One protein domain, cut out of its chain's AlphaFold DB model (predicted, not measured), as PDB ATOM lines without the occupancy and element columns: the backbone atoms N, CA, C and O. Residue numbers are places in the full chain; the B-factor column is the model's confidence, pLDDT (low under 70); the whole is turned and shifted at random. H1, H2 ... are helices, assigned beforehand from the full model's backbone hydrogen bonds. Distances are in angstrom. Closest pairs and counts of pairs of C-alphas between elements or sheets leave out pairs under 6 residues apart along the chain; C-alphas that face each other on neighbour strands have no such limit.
ATOM      1  N   THR A 155     -27.594   3.312 -62.961       88.62
ATOM      2  CA  THR A 155     -26.515   3.476 -61.978       88.62
ATOM      3  C   THR A 155     -25.637   4.680 -62.308       88.62
ATOM      4  O   THR A 155     -25.366   5.487 -61.419       88.62
ATOM      5  N   ASP A 156     -25.292   4.874 -63.584       92.44
ATOM      6  CA  ASP A 156     -24.476   6.011 -64.028       92.44
ATOM      7  C   ASP A 156     -25.191   7.344 -63.777       92.44
ATOM      8  O   ASP A 156     -24.613   8.301 -63.252       92.44
ATOM      9  N   LEU A 157     -26.490   7.395 -64.080       93.44
ATOM     10  CA  LEU A 157     -27.309   8.584 -63.872       93.44
ATOM     11  C   LEU A 157     -27.482   8.902 -62.375       93.44
ATOM     12  O   LEU A 157     -27.417  10.068 -61.975       93.44
ATOM     13  N   MET A 158     -27.657   7.882 -61.529       94.12
ATOM     14  CA  MET A 158     -27.700   8.047 -60.072       94.12
ATOM     15  C   MET A 158     -26.372   8.577 -59.521       94.12
ATOM     16  O   MET A 158     -26.378   9.495 -58.700       94.12
ATOM     17  N   GLN A 159     -25.240   8.054 -59.999       94.94
ATOM     18  CA  GLN A 159     -23.913   8.520 -59.597       94.94
ATOM     19  C   GLN A 159     -23.681   9.978 -60.013       94.94
ATOM     20  O   GLN A 159     -23.230  10.788 -59.199       94.94
ATOM     21  N   GLN A 160     -24.057  10.339 -61.242       95.56
ATOM     22  CA  GLN A 160     -23.996  11.719 -61.716       95.56
ATOM     23  C   GLN A 160     -24.856  12.646 -60.847       95.56
ATOM     24  O   GLN A 160     -24.411  13.729 -60.462       95.56
ATOM     25  N   ARG A 161     -26.076  12.221 -60.490       95.12
ATOM     26  CA  ARG A 161     -26.966  13.003 -59.624       95.12
ATOM     27  C   ARG A 161     -26.368  13.195 -58.237       95.12
ATOM     28  O   ARG A 161     -26.390  14.310 -57.722       95.12
ATOM     29  N   LEU A 162     -25.818  12.138 -57.650       97.00
ATOM     30  CA  LEU A 162     -25.167  12.201 -56.347       97.00
ATOM     31  C   LEU A 162     -23.991  13.188 -56.363       97.00
ATOM     32  O   LEU A 162     -23.862  14.003 -55.452       97.00
ATOM     33  N   GLN A 163     -23.179  13.175 -57.424       97.56
ATOM     34  CA  GLN A 163     -22.076  14.120 -57.594       97.56
ATOM     35  C   GLN A 163     -22.570  15.571 -57.714       97.56
ATOM     36  O   GLN A 163     -22.014  16.462 -57.071       97.56
ATOM     37  N   GLN A 164     -23.626  15.813 -58.498       97.12
ATOM     38  CA  GLN A 164     -24.235  17.141 -58.633       97.12
ATOM     39  C   GLN A 164     -24.777  17.657 -57.294       97.12
ATOM     40  O   GLN A 164     -24.484  18.789 -56.913       97.12
ATOM     41  N   LEU A 165     -25.521  16.826 -56.557       97.81
ATOM     42  CA  LEU A 165     -26.046  17.191 -55.239       97.81
ATOM     43  C   LEU A 165     -24.915  17.467 -54.241       97.81
ATOM     44  O   LEU A 165     -24.978  18.464 -53.526       97.81
ATOM     45  N   GLY A 166     -23.854  16.654 -54.243       97.81
ATOM     46  CA  GLY A 166     -22.681  16.866 -53.392       97.81
ATOM     47  C   GLY A 166     -21.932  18.167 -53.701       97.81
ATOM     48  O   GLY A 166     -21.475  18.854 -52.786       97.81
ATOM     49  N   LEU A 167     -21.850  18.556 -54.978       97.88
ATOM     50  CA  LEU A 167     -21.267  19.836 -55.382       97.88
ATOM     51  C   LEU A 167     -22.106  21.013 -54.869       97.88
ATOM     52  O   LEU A 167     -21.558  21.930 -54.256       97.88
ATOM     53  N   ILE A 168     -23.427  20.966 -55.062       97.69
ATOM     54  CA  ILE A 168     -24.341  22.016 -54.585       97.69
ATOM     55  C   ILE A 168     -24.305  22.108 -53.055       97.69
ATOM     56  O   ILE A 168     -24.241  23.203 -52.503       97.69
ATOM     57  N   GLU A 169     -24.285  20.976 -52.350       98.25
ATOM     58  CA  GLU A 169     -24.171  20.927 -50.890       98.25
ATOM     59  C   GLU A 169     -22.884  21.594 -50.390       98.25
ATOM     60  O   GLU A 169     -22.925  22.429 -49.482       98.25
ATOM     61  N   SER A 170     -21.747  21.288 -51.021       97.50
ATOM     62  CA  SER A 170     -20.465  21.927 -50.716       97.50
ATOM     63  C   SER A 170     -20.525  23.446 -50.916       97.50
ATOM     64  O   SER A 170     -20.112  24.209 -50.035       97.50
ATOM     65  N   LEU A 171     -21.117  23.903 -52.028       97.12
ATOM     66  CA  LEU A 171     -21.310  25.328 -52.304       97.12
ATOM     67  C   LEU A 171     -22.219  25.994 -51.267       97.12
ATOM     68  O   LEU A 171     -21.858  27.043 -50.740       97.12
ATOM     69  N   LEU A 172     -23.355  25.388 -50.912       97.25
ATOM     70  CA  LEU A 172     -24.261  25.921 -49.890       97.25
ATOM     71  C   LEU A 172     -23.574  26.037 -48.524       97.25
ATOM     72  O   LEU A 172     -23.745  27.041 -47.827       97.25
ATOM     73  N   HIS A 173     -22.754  25.053 -48.149       95.94
ATOM     74  CA  HIS A 173     -21.963  25.111 -46.921       95.94
ATOM     75  C   HIS A 173     -20.900  26.212 -46.944       95.94
ATOM     76  O   HIS A 173     -20.708  26.885 -45.927       95.94
ATOM     77  N   ALA A 174     -20.226  26.418 -48.077       94.50
ATOM     78  CA  ALA A 174     -19.283  27.517 -48.247       94.50
ATOM     79  C   ALA A 174     -19.996  28.877 -48.163       94.50
ATOM     80  O   ALA A 174     -19.568  29.746 -47.403       94.50
ATOM     81  N   GLN A 175     -21.134  29.032 -48.851       93.88
ATOM     82  CA  GLN A 175     -21.917  30.270 -48.841       93.88
ATOM     83  C   GLN A 175     -22.418  30.628 -47.445       93.88
ATOM     84  O   GLN A 175     -22.303  31.779 -47.036       93.88
ATOM     85  N   ARG A 176     -22.872  29.646 -46.657       94.06
ATOM     86  CA  ARG A 176     -23.289  29.880 -45.266       94.06
ATOM     87  C   ARG A 176     -22.206  30.558 -44.428       94.06
ATOM     88  O   ARG A 176     -22.511  31.427 -43.619       94.06
ATOM     89  N   ARG A 177     -20.945  30.154 -44.601       94.12
ATOM     90  CA  ARG A 177     -19.802  30.736 -43.877       94.12
ATOM     91  C   ARG A 177     -19.456  32.138 -44.367       94.12
ATOM     92  O   ARG A 177     -18.858  32.907 -43.624       94.12
ATOM     93  N   ASN A 178     -19.829  32.457 -45.603       92.62
ATOM     94  CA  ASN A 178     -19.578  33.754 -46.209       92.62
ATOM     95  C   ASN A 178     -20.619  34.808 -45.835       92.62
ATOM     96  O   ASN A 178     -20.344  35.981 -46.084       92.62
ATOM     97  N   ILE A 179     -21.759  34.432 -45.242       92.94
ATOM     98  CA  ILE A 179     -22.756  35.385 -44.743       92.94
ATOM     99  C   ILE A 179     -22.197  36.074 -43.488       92.94
ATOM    100  O   ILE A 179     -22.016  35.409 -42.463       92.94
ATOM    101  N   PRO A 180     -21.902  37.386 -43.535       91.69
ATOM    102  CA  PRO A 180     -21.356  38.095 -42.386       91.69
ATOM    103  C   PRO A 180     -22.359  38.169 -41.235       91.69
ATOM    104  O   PRO A 180     -23.574  38.222 -41.434       91.69
ATOM    105  N   ILE A 181     -21.837  38.220 -40.009       91.75
ATOM    106  CA  ILE A 181     -22.666  38.425 -38.814       91.75
ATOM    107  C   ILE A 181     -23.288  39.829 -38.837       91.75
ATOM    108  O   ILE A 181     -24.459  39.976 -38.485       91.75
ATOM    109  N   VAL A 182     -22.518  40.823 -39.286       91.06
ATOM    110  CA  VAL A 182     -22.908  42.230 -39.424       91.06
ATOM    111  C   VAL A 182     -22.730  42.631 -40.888       91.06
ATOM    112  O   VAL A 182     -21.678  42.356 -41.463       91.06
ATOM    113  N   LEU A 183     -23.759  43.233 -41.481       94.00
ATOM    114  CA  LEU A 183     -23.781  43.723 -42.860       94.00
ATOM    115  C   LEU A 183     -24.210  45.189 -42.830       94.00
ATOM    116  O   LEU A 183     -25.343  45.475 -42.450       94.00
ATOM    117  N   ASN A 184     -23.330  46.102 -43.237       94.75
ATOM    118  CA  ASN A 184     -23.652  47.525 -43.302       94.75
ATOM    119  C   ASN A 184     -24.259  47.834 -44.667       94.75
ATOM    120  O   ASN A 184     -23.558  48.229 -45.602       94.75
ATOM    121  N   LEU A 185     -25.563  47.596 -44.790       96.12
ATOM    122  CA  LEU A 185     -26.253  47.775 -46.059       96.12
ATOM    123  C   LEU A 185     -26.603  49.242 -46.300       96.12
ATOM    124  O   LEU A 185     -27.084  49.936 -45.406       96.12
ATOM    125  N   ARG A 186     -26.375  49.706 -47.530       95.19
ATOM    126  CA  ARG A 186     -26.832  51.020 -48.001       95.19
ATOM    127  C   ARG A 186     -28.037  50.861 -48.915       95.19
ATOM    128  O   ARG A 186     -28.041  50.013 -49.807       95.19
ATOM    129  N   PHE A 187     -29.040  51.690 -48.687       96.06
ATOM    130  CA  PHE A 187     -30.333  51.629 -49.353       96.06
ATOM    131  C   PHE A 187     -30.458  52.748 -50.388       96.06
ATOM    132  O   PHE A 187     -29.925  53.834 -50.166       96.06
ATOM    133  N   ALA A 188     -31.167  52.485 -51.493       94.81
ATOM    134  CA  ALA A 188     -31.329  53.441 -52.597       94.81
ATOM    135  C   ALA A 188     -32.021  54.750 -52.186       94.81
ATOM    136  O   ALA A 188     -31.800  55.811 -52.765       94.81
ATOM    137  N   SER A 189     -32.888  54.676 -51.179       93.69
ATOM    138  CA  SER A 189     -33.580  55.827 -50.622       93.69
ATOM    139  C   SER A 189     -33.531  55.795 -49.095       93.69
ATOM    140  O   SER A 189     -33.640  54.722 -48.493       93.69
ATOM    141  N   PRO A 190     -33.374  56.962 -48.442       93.25
ATOM    142  CA  PRO A 190     -33.482  57.047 -46.996       93.25
ATOM    143  C   PRO A 190     -34.945  56.857 -46.554       93.25
ATOM    144  O   PRO A 190     -35.861  57.238 -47.290       93.25
ATOM    145  N   PRO A 191     -35.189  56.329 -45.344       95.00
ATOM    146  CA  PRO A 191     -36.535  56.181 -44.803       95.00
ATOM    147  C   PRO A 191     -37.207  57.541 -44.591       95.00
ATOM    148  O   PRO A 191     -36.646  58.470 -43.995       95.00
ATOM    149  N   THR A 192     -38.443  57.669 -45.067       93.25
ATOM    150  CA  THR A 192     -39.289  58.842 -44.825       93.25
ATOM    151  C   THR A 192     -40.129  58.661 -43.568       93.25
ATOM    152  O   THR A 192     -40.134  59.564 -42.727       93.25
ATOM    153  N   ASN A 193     -40.714  57.473 -43.392       91.56
ATOM    154  CA  ASN A 193     -41.516  57.070 -42.241       91.56
ATOM    155  C   ASN A 193     -40.972  55.794 -41.588       91.56
ATOM    156  O   ASN A 193     -40.236  55.016 -42.186       91.56
ATOM    157  N   ILE A 194     -41.414  55.549 -40.353       89.94
ATOM    158  CA  ILE A 194     -41.071  54.344 -39.581       89.94
ATOM    159  C   ILE A 194     -41.687  53.079 -40.206       89.94
ATOM    160  O   ILE A 194     -41.167  51.983 -40.036       89.94
ATOM    161  N   THR A 195     -42.791  53.221 -40.942       91.88
ATOM    162  CA  THR A 195     -43.518  52.113 -41.583       91.88
ATOM    163  C   THR A 195     -43.109  51.881 -43.038       91.88
ATOM    164  O   THR A 195     -43.791  51.139 -43.745       91.88
ATOM    165  N   ASP A 196     -42.057  52.546 -43.519       90.75
ATOM    166  CA  ASP A 196     -41.613  52.394 -44.902       90.75
ATOM    167  C   ASP A 196     -41.028  50.993 -45.135       90.75
ATOM    168  O   ASP A 196     -40.267  50.458 -44.324       90.75
ATOM    169  N   ILE A 197     -41.369  50.400 -46.280       93.12
ATOM    170  CA  ILE A 197     -40.840  49.103 -46.712       93.12
ATOM    171  C   ILE A 197     -39.382  49.280 -47.152       93.12
ATOM    172  O   ILE A 197     -39.058  50.245 -47.843       93.12
ATOM    173  N   ALA A 198     -38.519  48.324 -46.791       94.19
ATOM    174  CA  ALA A 198     -37.106  48.341 -47.160       94.19
ATOM    175  C   ALA A 198     -36.929  48.398 -48.692       94.19
ATOM    176  O   ALA A 198     -37.313  47.439 -49.378       94.19
ATOM    177  N   PRO A 199     -36.327  49.469 -49.243       94.19
ATOM    178  CA  PRO A 199     -36.127  49.611 -50.678       94.19
ATOM    179  C   PRO A 199     -35.074  48.614 -51.191       94.19
ATOM    180  O   PRO A 199     -34.532  47.769 -50.460       94.19
ATOM    181  N   GLU A 200     -34.798  48.675 -52.489       94.12
ATOM    182  CA  GLU A 200     -33.699  47.920 -53.079       94.12
ATOM    183  C   GLU A 200     -32.344  48.430 -52.563       94.12
ATOM    184  O   GLU A 200     -32.166  49.603 -52.216       94.12
ATOM    185  N   ILE A 201     -31.395  47.503 -52.457       94.25
ATOM    186  CA  ILE A 201     -30.028  47.792 -52.025       94.25
ATOM    187  C   ILE A 201     -29.302  48.404 -53.223       94.25
ATOM    188  O   ILE A 201     -29.280  47.804 -54.298       94.25
ATOM    189  N   GLU A 202     -28.716  49.586 -53.045       89.62
ATOM    190  CA  GLU A 202     -28.051  50.311 -54.130       89.62
ATOM    191  C   GLU A 202     -26.542  50.068 -54.130       89.62
ATOM    192  O   GLU A 202     -25.883  50.132 -53.095       89.62
ATOM    193  N   GLY A 203     -25.968  49.856 -55.310       87.19
ATOM    194  CA  GLY A 203     -24.524  49.751 -55.484       87.19
ATOM    195  C   GLY A 203     -23.977  48.335 -55.305       87.19
ATOM    196  O   GLY A 203     -24.520  47.487 -54.598       87.19
ATOM    197  N   THR A 204     -22.868  48.080 -55.990       87.31
ATOM    198  CA  THR A 204     -22.197  46.773 -56.053       87.31
ATOM    199  C   THR A 204     -20.912  46.726 -55.230       87.31
ATOM    200  O   THR A 204     -20.184  45.737 -55.267       87.31
ATOM    201  N   GLU A 205     -20.623  47.782 -54.473       91.75
ATOM    202  CA  GLU A 205     -19.398  47.909 -53.692       91.75
ATOM    203  C   GLU A 205     -19.608  47.469 -52.235       91.75
ATOM    204  O   GLU A 205     -20.710  47.548 -51.685       91.75
ATOM    205  N   GLY A 206     -18.537  46.984 -51.601       94.50
ATOM    206  CA  GLY A 206     -18.517  46.627 -50.180       94.50
ATOM    207  C   GLY A 206     -19.544  45.563 -49.769       94.50
ATOM    208  O   GLY A 206     -19.716  44.538 -50.436       94.50
ATOM    209  N   ASP A 207     -20.217  45.810 -48.641       95.75
ATOM    210  CA  ASP A 207     -21.197  44.891 -48.046       95.75
ATOM    211  C   ASP A 207     -22.432  44.685 -48.940       95.75
ATOM    212  O   ASP A 207     -22.969  43.575 -48.985       95.75
ATOM    213  N   ASN A 208     -22.832  45.699 -49.716       96.00
ATOM    214  CA  ASN A 208     -23.944  45.604 -50.669       96.00
ATOM    215  C   ASN A 208     -23.625  44.629 -51.804       96.00
ATOM    216  O   ASN A 208     -24.397  43.707 -52.076       96.00
ATOM    217  N   GLY A 209     -22.445  44.770 -52.415       96.00
ATOM    218  CA  GLY A 209     -21.968  43.839 -53.438       96.00
ATOM    219  C   GLY A 209     -21.878  42.406 -52.925       96.00
ATOM    220  O   GLY A 209     -22.301  41.464 -53.598       96.00
ATOM    221  N   ARG A 210     -21.384  42.235 -51.694       95.56
ATOM    222  CA  ARG A 210     -21.313  40.924 -51.041       95.56
ATOM    223  C   ARG A 210     -22.700  40.330 -50.801       95.56
ATOM    224  O   ARG A 210     -22.898  39.157 -51.107       95.56
ATOM    225  N   TYR A 211     -23.655  41.115 -50.301       96.56
ATOM    226  CA  TYR A 211     -25.043  40.682 -50.124       96.56
ATOM    227  C   TYR A 211     -25.644  40.188 -51.444       96.56
ATOM    228  O   TYR A 211     -26.100  39.047 -51.525       96.56
ATOM    229  N   LEU A 212     -25.576  41.014 -52.494       96.56
ATOM    230  CA  LEU A 212     -26.141  40.708 -53.810       96.56
ATOM    231  C   LEU A 212     -25.465  39.486 -54.453       96.56
ATOM    232  O   LEU A 212     -26.128  38.645 -55.064       96.56
ATOM    233  N   SER A 213     -24.152  39.335 -54.274       96.31
ATOM    234  CA  SER A 213     -23.395  38.172 -54.752       96.31
ATOM    235  C   SER A 213     -23.824  36.872 -54.064       96.31
ATOM    236  O   SER A 213     -24.079  35.863 -54.729       96.31
ATOM    237  N   ILE A 214     -23.989  36.882 -52.736       96.62
ATOM    238  CA  ILE A 214     -24.460  35.695 -52.007       96.62
ATOM    239  C   ILE A 214     -25.915  35.390 -52.391       96.62
ATOM    240  O   ILE A 214     -26.238  34.237 -52.678       96.62
ATOM    241  N   GLN A 215     -26.780  36.407 -52.445       97.25
ATOM    242  CA  GLN A 215     -28.190  36.253 -52.809       97.25
ATOM    243  C   GLN A 215     -28.345  35.651 -54.212       97.25
ATOM    244  O   GLN A 215     -29.036  34.646 -54.375       97.25
ATOM    245  N   SER A 216     -27.660  36.210 -55.214       96.94
ATOM    246  CA  SER A 216     -27.686  35.697 -56.591       96.94
ATOM    247  C   SER A 216     -27.150  34.270 -56.686       96.94
ATOM    248  O   SER A 216     -27.770  33.425 -57.332       96.94
ATOM    249  N   THR A 217     -26.061  33.958 -55.977       97.00
ATOM    250  CA  THR A 217     -25.520  32.596 -55.926       97.00
ATOM    251  C   THR A 217     -26.532  31.619 -55.326       97.00
ATOM    252  O   THR A 217     -26.755  30.552 -55.892       97.00
ATOM    253  N   LEU A 218     -27.177  31.964 -54.208       97.81
ATOM    254  CA  LEU A 218     -28.188  31.112 -53.573       97.81
ATOM    255  C   LEU A 218     -29.413  30.900 -54.471       97.81
ATOM    256  O   LEU A 218     -29.899  29.772 -54.572       97.81
ATOM    257  N   LEU A 219     -29.888  31.949 -55.146       98.06
ATOM    258  CA  LEU A 219     -30.991  31.854 -56.108       98.06
ATOM    259  C   LEU A 219     -30.635  30.947 -57.288       98.06
ATOM    260  O   LEU A 219     -31.452  30.124 -57.700       98.06
ATOM    261  N   GLU A 220     -29.407  31.046 -57.790       97.88
ATOM    262  CA  GLU A 220     -28.909  30.187 -58.860       97.88
ATOM    263  C   GLU A 220     -28.827  28.718 -58.416       97.88
ATOM    264  O   GLU A 220     -29.312  27.837 -59.125       97.88
ATOM    265  N   GLN A 221     -28.320  28.430 -57.211       97.62
ATOM    266  CA  GLN A 221     -28.311  27.060 -56.673       97.62
ATOM    267  C   GLN A 221     -29.729  26.507 -56.476       97.62
ATOM    268  O   GLN A 221     -30.005  25.352 -56.809       97.62
ATOM    269  N   LEU A 222     -30.655  27.329 -55.981       98.12
ATOM    270  CA  LEU A 222     -32.057  26.951 -55.814       98.12
ATOM    271  C   LEU A 222     -32.719  26.642 -57.165       98.12
ATOM    272  O   LEU A 222     -33.450  25.656 -57.289       98.12
ATOM    273  N   ARG A 223     -32.430  27.449 -58.192       98.19
ATOM    274  CA  ARG A 223     -32.869  27.210 -59.572       98.19
ATOM    275  C   ARG A 223     -32.328  25.880 -60.090       98.19
ATOM    276  O   ARG A 223     -33.110  25.086 -60.610       98.19
ATOM    277  N   GLN A 224     -31.031  25.617 -59.919       97.69
ATOM    278  CA  GLN A 224     -30.404  24.359 -60.331       97.69
ATOM    279  C   GLN A 224     -31.062  23.159 -59.644       97.69
ATOM    280  O   GLN A 224     -31.501  22.245 -60.335       97.69
ATOM    281  N   LEU A 225     -31.230  23.194 -58.316       97.81
ATOM    282  CA  LEU A 225     -31.886  22.127 -57.550       97.81
ATOM    283  C   LEU A 225     -33.317  21.853 -58.025       97.81
ATOM    284  O   LEU A 225     -33.696  20.693 -58.168       97.81
ATOM    285  N   ARG A 226     -34.104  22.899 -58.303       97.50
ATOM    286  CA  ARG A 226     -35.489  22.766 -58.791       97.50
ATOM    287  C   ARG A 226     -35.577  22.208 -60.214       97.50
ATOM    288  O   ARG A 226     -36.594  21.622 -60.567       97.50
ATOM    289  N   GLN A 227     -34.530  22.365 -61.023       97.50
ATOM    290  CA  GLN A 227     -34.452  21.797 -62.373       97.50
ATOM    291  C   GLN A 227     -34.019  20.321 -62.386       97.50
ATOM    292  O   GLN A 227     -34.169  19.649 -63.409       97.50
ATOM    293  N   LEU A 228     -33.500  19.783 -61.275       95.56
ATOM    294  CA  LEU A 228     -33.131  18.370 -61.182       95.56
ATOM    295  C   LEU A 228     -34.390  17.494 -61.081       95.56
ATOM    296  O   LEU A 228     -34.992  17.366 -60.014       95.56
ATOM    297  N   ILE A 229     -34.747  16.856 -62.198       94.75
ATOM    298  CA  ILE A 229     -35.869  15.908 -62.295       94.75
ATOM    299  C   ILE A 229     -35.704  14.773 -61.257       94.75
ATOM    300  O   ILE A 229     -34.599  14.217 -61.160       94.75
ATOM    301  N   PRO A 230     -36.766  14.418 -60.501       94.31
ATOM    302  CA  PRO A 230     -36.766  13.266 -59.597       94.31
ATOM    303  C   PRO A 230     -36.426  11.951 -60.304       94.31
ATOM    304  O   PRO A 230     -36.783  11.764 -61.465       94.31
ATOM    305  N   LEU A 231     -35.726  11.047 -59.616       91.75
ATOM    306  CA  LEU A 231     -35.255   9.769 -60.186       91.75
ATOM    307  C   LEU A 231     -35.961   8.538 -59.609       91.75
ATOM    308  O   LEU A 231     -35.492   7.415 -59.806       91.75
ATOM    309  N   ASP A 232     -37.043   8.751 -58.856       92.06
ATOM    310  CA  ASP A 232     -37.743   7.730 -58.068       92.06
ATOM    311  C   ASP A 232     -36.830   7.010 -57.055       92.06
ATOM    312  O   ASP A 232     -37.141   5.920 -56.566       92.06
ATOM    313  N   ASP A 233     -35.695   7.625 -56.709       95.31
ATOM    314  CA  ASP A 233     -34.858   7.218 -55.588       95.31
ATOM    315  C   ASP A 233     -35.186   8.110 -54.393       95.31
ATOM    316  O   ASP A 233     -34.808   9.284 -54.319       95.31
ATOM    317  N   ARG A 234     -35.879   7.516 -53.419       96.44
ATOM    318  CA  ARG A 234     -36.350   8.210 -52.217       96.44
ATOM    319  C   ARG A 234     -35.226   8.911 -51.448       96.44
ATOM    320  O   ARG A 234     -35.488   9.924 -50.801       96.44
ATOM    321  N   ASN A 235     -34.001   8.385 -51.463       96.31
ATOM    322  CA  ASN A 235     -32.890   8.982 -50.727       96.31
ATOM    323  C   ASN A 235     -32.347  10.210 -51.458       96.31
ATOM    324  O   ASN A 235     -32.164  11.249 -50.822       96.31
ATOM    325  N   LEU A 236     -32.138  10.111 -52.775       96.62
ATOM    326  CA  LEU A 236     -31.662  11.228 -53.597       96.62
ATOM    327  C   LEU A 236     -32.687  12.361 -53.658       96.62
ATOM    328  O   LEU A 236     -32.321  13.526 -53.509       96.62
ATOM    329  N   ASP A 237     -33.971  12.035 -53.802       96.94
ATOM    330  CA  ASP A 237     -35.038  13.038 -53.821       96.94
ATOM    331  C   ASP A 237     -35.166  13.745 -52.468       96.94
ATOM    332  O   ASP A 237     -35.226  14.975 -52.411       96.94
ATOM    333  N   ARG A 238     -35.074  13.000 -51.358       97.88
ATOM    334  CA  ARG A 238     -35.043  13.585 -50.010       97.88
ATOM    335  C   ARG A 238     -33.792  14.436 -49.771       97.88
ATOM    336  O   ARG A 238     -33.853  15.422 -49.037       97.88
ATOM    337  N   HIS A 239     -32.646  14.060 -50.344       97.75
ATOM    338  CA  HIS A 239     -31.420  14.862 -50.280       97.75
ATOM    339  C   HIS A 239     -31.597  16.167 -51.058       97.75
ATOM    340  O   HIS A 239     -31.344  17.231 -50.495       97.75
ATOM    341  N   ARG A 240     -32.137  16.113 -52.284       97.94
ATOM    342  CA  ARG A 240     -32.487  17.302 -53.077       97.94
ATOM    343  C   ARG A 240     -33.416  18.237 -52.306       97.94
ATOM    344  O   ARG A 240     -33.110  19.419 -52.180       97.94
ATOM    345  N   GLU A 241     -34.512  17.723 -51.752       98.25
ATOM    346  CA  GLU A 241     -35.462  18.511 -50.952       98.25
ATOM    347  C   GLU A 241     -34.798  19.160 -49.735       98.25
ATOM    348  O   GLU A 241     -35.027  20.335 -49.449       98.25
ATOM    349  N   ARG A 242     -33.917  18.434 -49.037       98.38
ATOM    350  CA  ARG A 242     -33.157  18.999 -47.916       98.38
ATOM    351  C   ARG A 242     -32.274  20.167 -48.356       98.38
ATOM    352  O   ARG A 242     -32.219  21.170 -47.644       98.38
ATOM    353  N   LEU A 243     -31.595  20.055 -49.498       98.19
ATOM    354  CA  LEU A 243     -30.754  21.133 -50.026       98.19
ATOM    355  C   LEU A 243     -31.589  22.342 -50.462       98.19
ATOM    356  O   LEU A 243     -31.180  23.468 -50.196       98.19
ATOM    357  N   ILE A 244     -32.771  22.120 -51.048       98.31
ATOM    358  CA  ILE A 244     -33.732  23.188 -51.376       98.31
ATOM    359  C   ILE A 244     -34.112  23.954 -50.106       98.31
ATOM    360  O   ILE A 244     -33.917  25.165 -50.044       98.31
ATOM    361  N   ASN A 245     -34.552  23.243 -49.065       98.38
ATOM    362  CA  ASN A 245     -34.924  23.855 -47.788       98.38
ATOM    363  C   ASN A 245     -33.748  24.612 -47.151       98.38
ATOM    364  O   ASN A 245     -33.934  25.690 -46.594       98.38
ATOM    365  N   THR A 246     -32.530  24.075 -47.265       98.19
ATOM    366  CA  THR A 246     -31.309  24.719 -46.753       98.19
ATOM    367  C   THR A 246     -30.998  26.019 -47.506       98.19
ATOM    368  O   THR A 246     -30.671  27.031 -46.889       98.19
ATOM    369  N   ALA A 247     -31.117  26.026 -48.838       98.06
ATOM    370  CA  ALA A 247     -30.924  27.232 -49.643       98.06
ATOM    371  C   ALA A 247     -31.982  28.302 -49.317       98.06
ATOM    372  O   ALA A 247     -31.645  29.475 -49.160       98.06
ATOM    373  N   GLU A 248     -33.243  27.896 -49.152       98.31
ATOM    374  CA  GLU A 248     -34.335  28.786 -48.742       98.31
ATOM    375  C   GLU A 248     -34.130  29.349 -47.328       98.31
ATOM    376  O   GLU A 248     -34.375  30.532 -47.098       98.31
ATOM    377  N   GLU A 249     -33.627  28.546 -46.387       97.75
ATOM    378  CA  GLU A 249     -33.257  29.004 -45.044       97.75
ATOM    379  C   GLU A 249     -32.156  30.073 -45.098       97.75
ATOM    380  O   GLU A 249     -32.271  31.112 -44.447       97.75
ATOM    381  N   HIS A 250     -31.113  29.868 -45.909       97.31
ATOM    382  CA  HIS A 250     -30.053  30.864 -46.085       97.31
ATOM    383  C   HIS A 250     -30.564  32.160 -46.728       97.31
ATOM    384  O   HIS A 250     -30.154  33.243 -46.310       97.31
ATOM    385  N   LEU A 251     -31.478  32.072 -47.701       97.69
ATOM    386  CA  LEU A 251     -32.122  33.248 -48.294       97.69
ATOM    387  C   LEU A 251     -32.959  34.011 -47.264       97.69
ATOM    388  O   LEU A 251     -32.831  35.226 -47.162       97.69
ATOM    389  N   ARG A 252     -33.752  33.312 -46.441       97.38
ATOM    390  CA  ARG A 252     -34.496  33.941 -45.334       97.38
ATOM    391  C   ARG A 252     -33.565  34.616 -44.335       97.38
ATOM    392  O   ARG A 252     -33.875  35.693 -43.841       97.38
ATOM    393  N   LEU A 253     -32.420  34.002 -44.040       96.69
ATOM    394  CA  LEU A 253     -31.425  34.595 -43.154       96.69
ATOM    395  C   LEU A 253     -30.853  35.896 -43.736       96.69
ATOM    396  O   LEU A 253     -30.708  36.861 -42.990       96.69
ATOM    397  N   LEU A 254     -30.570  35.949 -45.041       96.81
ATOM    398  CA  LEU A 254     -30.160  37.186 -45.714       96.81
ATOM    399  C   LEU A 254     -31.261  38.251 -45.687       96.81
ATOM    400  O   LEU A 254     -30.981  39.384 -45.314       96.81
ATOM    401  N   GLU A 255     -32.507  37.893 -45.996       96.56
ATOM    402  CA  GLU A 255     -33.630  38.840 -45.947       96.56
ATOM    403  C   GLU A 255     -33.847  39.402 -44.534       96.56
ATOM    404  O   GLU A 255     -34.021  40.606 -44.360       96.56
ATOM    405  N   ASN A 256     -33.723  38.572 -43.495       96.44
ATOM    406  CA  ASN A 256     -33.780  39.044 -42.108       96.44
ATOM    407  C   ASN A 256     -32.647  40.032 -41.792       96.44
ATOM    408  O   ASN A 256     -32.852  40.999 -41.056       96.44
ATOM    409  N   LYS A 257     -31.448  39.817 -42.350       96.25
ATOM    410  CA  LYS A 257     -30.325  40.758 -42.214       96.25
ATOM    411  C   LYS A 257     -30.598  42.066 -42.949       96.25
ATOM    412  O   LYS A 257     -30.323  43.119 -42.382       96.25
ATOM    413  N   LYS A 258     -31.189  42.010 -44.147       96.56
ATOM    414  CA  LYS A 258     -31.656  43.198 -44.874       96.56
ATOM    415  C   LYS A 258     -32.665  43.990 -44.045       96.56
ATOM    416  O   LYS A 258     -32.518  45.199 -43.913       96.56
ATOM    417  N   HIS A 259     -33.644  43.308 -43.455       96.38
ATOM    418  CA  HIS A 259     -34.648  43.933 -42.599       96.38
ATOM    419  C   HIS A 259     -34.024  44.603 -41.373       96.38
ATOM    420  O   HIS A 259     -34.302  45.764 -41.104       96.38
ATOM    421  N   THR A 260     -33.127  43.904 -40.673       96.38
ATOM    422  CA  THR A 260     -32.444  44.453 -39.489       96.38
ATOM    423  C   THR A 260     -31.640  45.706 -39.850       96.38
ATOM    424  O   THR A 260     -31.742  46.723 -39.174       96.38
ATOM    425  N   ALA A 261     -30.891  45.670 -40.959       96.06
ATOM    426  CA  ALA A 261     -30.138  46.831 -41.434       96.06
ATOM    427  C   ALA A 261     -31.059  48.007 -41.812       96.06
ATOM    428  O   ALA A 261     -30.695  49.165 -41.618       96.06
ATOM    429  N   TRP A 262     -32.261  47.727 -42.326       97.00
ATOM    430  CA  TRP A 262     -33.258  48.758 -42.618       97.00
ATOM    431  C   TRP A 262     -33.837  49.387 -41.346       97.00
ATOM    432  O   TRP A 262     -33.976  50.605 -41.271       97.00
ATOM    433  N   GLU A 263     -34.125  48.588 -40.319       95.75
ATOM    434  CA  GLU A 263     -34.567  49.098 -39.015       95.75
ATOM    435  C   GLU A 263     -33.498  49.986 -38.365       95.75
ATOM    436  O   GLU A 263     -33.806  51.068 -37.861       95.75
ATOM    437  N   GLU A 264     -32.232  49.571 -38.424       95.25
ATOM    438  CA  GLU A 264     -31.096  50.370 -37.955       95.25
ATOM    439  C   GLU A 264     -30.985  51.699 -38.718       95.25
ATOM    440  O   GLU A 264     -30.753  52.751 -38.113       95.25
ATOM    441  N   GLU A 265     -31.223  51.681 -40.031       95.06
ATOM    442  CA  GLU A 265     -31.241  52.872 -40.879       95.06
ATOM    443  C   GLU A 265     -32.385  53.836 -40.517       95.06
ATOM    444  O   GLU A 265     -32.158  55.044 -40.398       95.06
ATOM    445  N   ILE A 266     -33.594  53.320 -40.265       94.88
ATOM    446  CA  ILE A 266     -34.740  54.110 -39.780       94.88
ATOM    447  C   ILE A 266     -34.383  54.820 -38.476       94.88
ATOM    448  O   ILE A 266     -34.606  56.029 -38.345       94.88
ATOM    449  N   VAL A 267     -33.807  54.094 -37.515       93.81
ATOM    450  CA  VAL A 267     -33.392  54.665 -36.227       93.81
ATOM    451  C   VAL A 267     -32.332  55.743 -36.443       93.81
ATOM    452  O   VAL A 267     -32.464  56.846 -35.909       93.81
ATOM    453  N   ARG A 268     -31.318  55.469 -37.271       93.25
ATOM    454  CA  ARG A 268     -30.230  56.405 -37.579       93.25
ATOM    455  C   ARG A 268     -30.748  57.718 -38.163       93.25
ATOM    456  O   ARG A 268     -30.397  58.785 -37.659       93.25
ATOM    457  N   VAL A 269     -31.602  57.658 -39.186       91.50
ATOM    458  CA  VAL A 269     -32.171  58.852 -39.836       91.50
ATOM    459  C   VAL A 269     -33.119  59.600 -38.899       91.50
ATOM    460  O   VAL A 269     -33.093  60.829 -38.851       91.50
ATOM    461  N   THR A 270     -33.919  58.887 -38.105       89.44
ATOM    462  CA  THR A 270     -34.824  59.511 -37.127       89.44
ATOM    463  C   THR A 270     -34.042  60.275 -36.059       89.44
ATOM    464  O   THR A 270     -34.366  61.425 -35.768       89.44
ATOM    465  N   LEU A 271     -32.967  59.689 -35.522       88.56
ATOM    466  CA  LEU A 271     -32.092  60.359 -34.557       88.56
ATOM    467  C   LEU A 271     -31.395  61.584 -35.158       88.56
ATOM    468  O   LEU A 271     -31.295  62.610 -34.491       88.56
ATOM    469  N   GLN A 272     -30.960  61.516 -36.421       88.50
ATOM    470  CA  GLN A 272     -30.378  62.670 -37.116       88.50
ATOM    471  C   GLN A 272     -31.373  63.830 -37.250       88.50
ATOM    472  O   GLN A 272     -30.986  64.979 -37.053       88.50
ATOM    473  N   ARG A 273     -32.656  63.544 -37.518       84.50
ATOM    474  CA  ARG A 273     -33.720  64.567 -37.575       84.50
ATOM    475  C   ARG A 273     -34.018  65.208 -36.217       84.50
ATOM    476  O   ARG A 273     -34.489  66.337 -36.179       84.50
ATOM    477  N   LEU A 274     -33.757  64.497 -35.120       83.19
ATOM    478  CA  LEU A 274     -33.944  64.986 -33.749       83.19
ATOM    479  C   LEU A 274     -32.714  65.729 -33.197       83.19
ATOM    480  O   LEU A 274     -32.775  66.263 -32.089       83.19
ATOM    481  N   SER A 275     -31.597  65.750 -33.932       80.94
ATOM    482  CA  SER A 275     -30.364  66.415 -33.506       80.94
ATOM    483  C   SER A 275     -30.573  67.937 -33.377       80.94
ATOM    484  O   SER A 275     -31.185  68.539 -34.262       80.94
TER     485      SER A 275
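Overview. This is residues 155 to 275 of the 288 residues of an uncharacterized protein of Trametes pubescens (UniProt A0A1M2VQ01). The domain is a long, slender bundle of three helices running up and down, with H3 as a spine that makes most of the length. H1 and H2 pack on the earlier half of H3, while the long link between them, residues 179 to 205, loops out beside its later half. The printed part has 121 residues with three named helices, in the order H1, H2, H3, and no named strand; its class is all helix. The whole is loose, with a radius of gyration of the C-alphas of 18.7 A, and spans 69 by 25 by 19 A.

Along the chain. H1, residues 155 to 178, begins with C-alpha 155 at (-26.515, 3.476, -61.978) and is 34.8 A long from first to last C-alpha. H2, residues 206 to 227, begins with C-alpha 206 at (-18.517, 46.627, -50.180) and measures 31.9 A. H3, residues 234 to 273, measures 58.3 A and ends with C-alpha 273 at (-33.720, 64.567, -37.575).

Arrangement. H1 and H2 form a helical hairpin; they touch, closest at the C-alphas of Ile 168 and Gln 221, 6.8 A apart, at a shallow tilt of 20 degrees, opposite ways. H1 touches H3 with residues 236 to 250 of H3 alone, closest at the C-alphas of Glu 169 and Leu 243, 6.6 A apart, at a shallow tilt of 19 degrees, the same way. H2 and H3 form a second helical hairpin, at a shallow tilt of 26 degrees, opposite ways. H2 touches residues 240 to 254 of H3 alone; the closest C-alphas, of Leu 222 and Ile 244, are 6.1 A apart. Every O i to N i+4 pair is within hydrogen-bond range in H2 and H3, and 19 of 20 are in H1.

Size, cuts and confidence. The outline is a rod, and the C-alphas farthest apart, of Thr 155 and Ser 275, are 69.2 A apart. The printed part has no cut. The link from H1 to H2 is long, with 27 residues, and that from H2 to H3 is short, with 6. The mean pLDDT of the printed part is 94.9, and no printed residue is under 70.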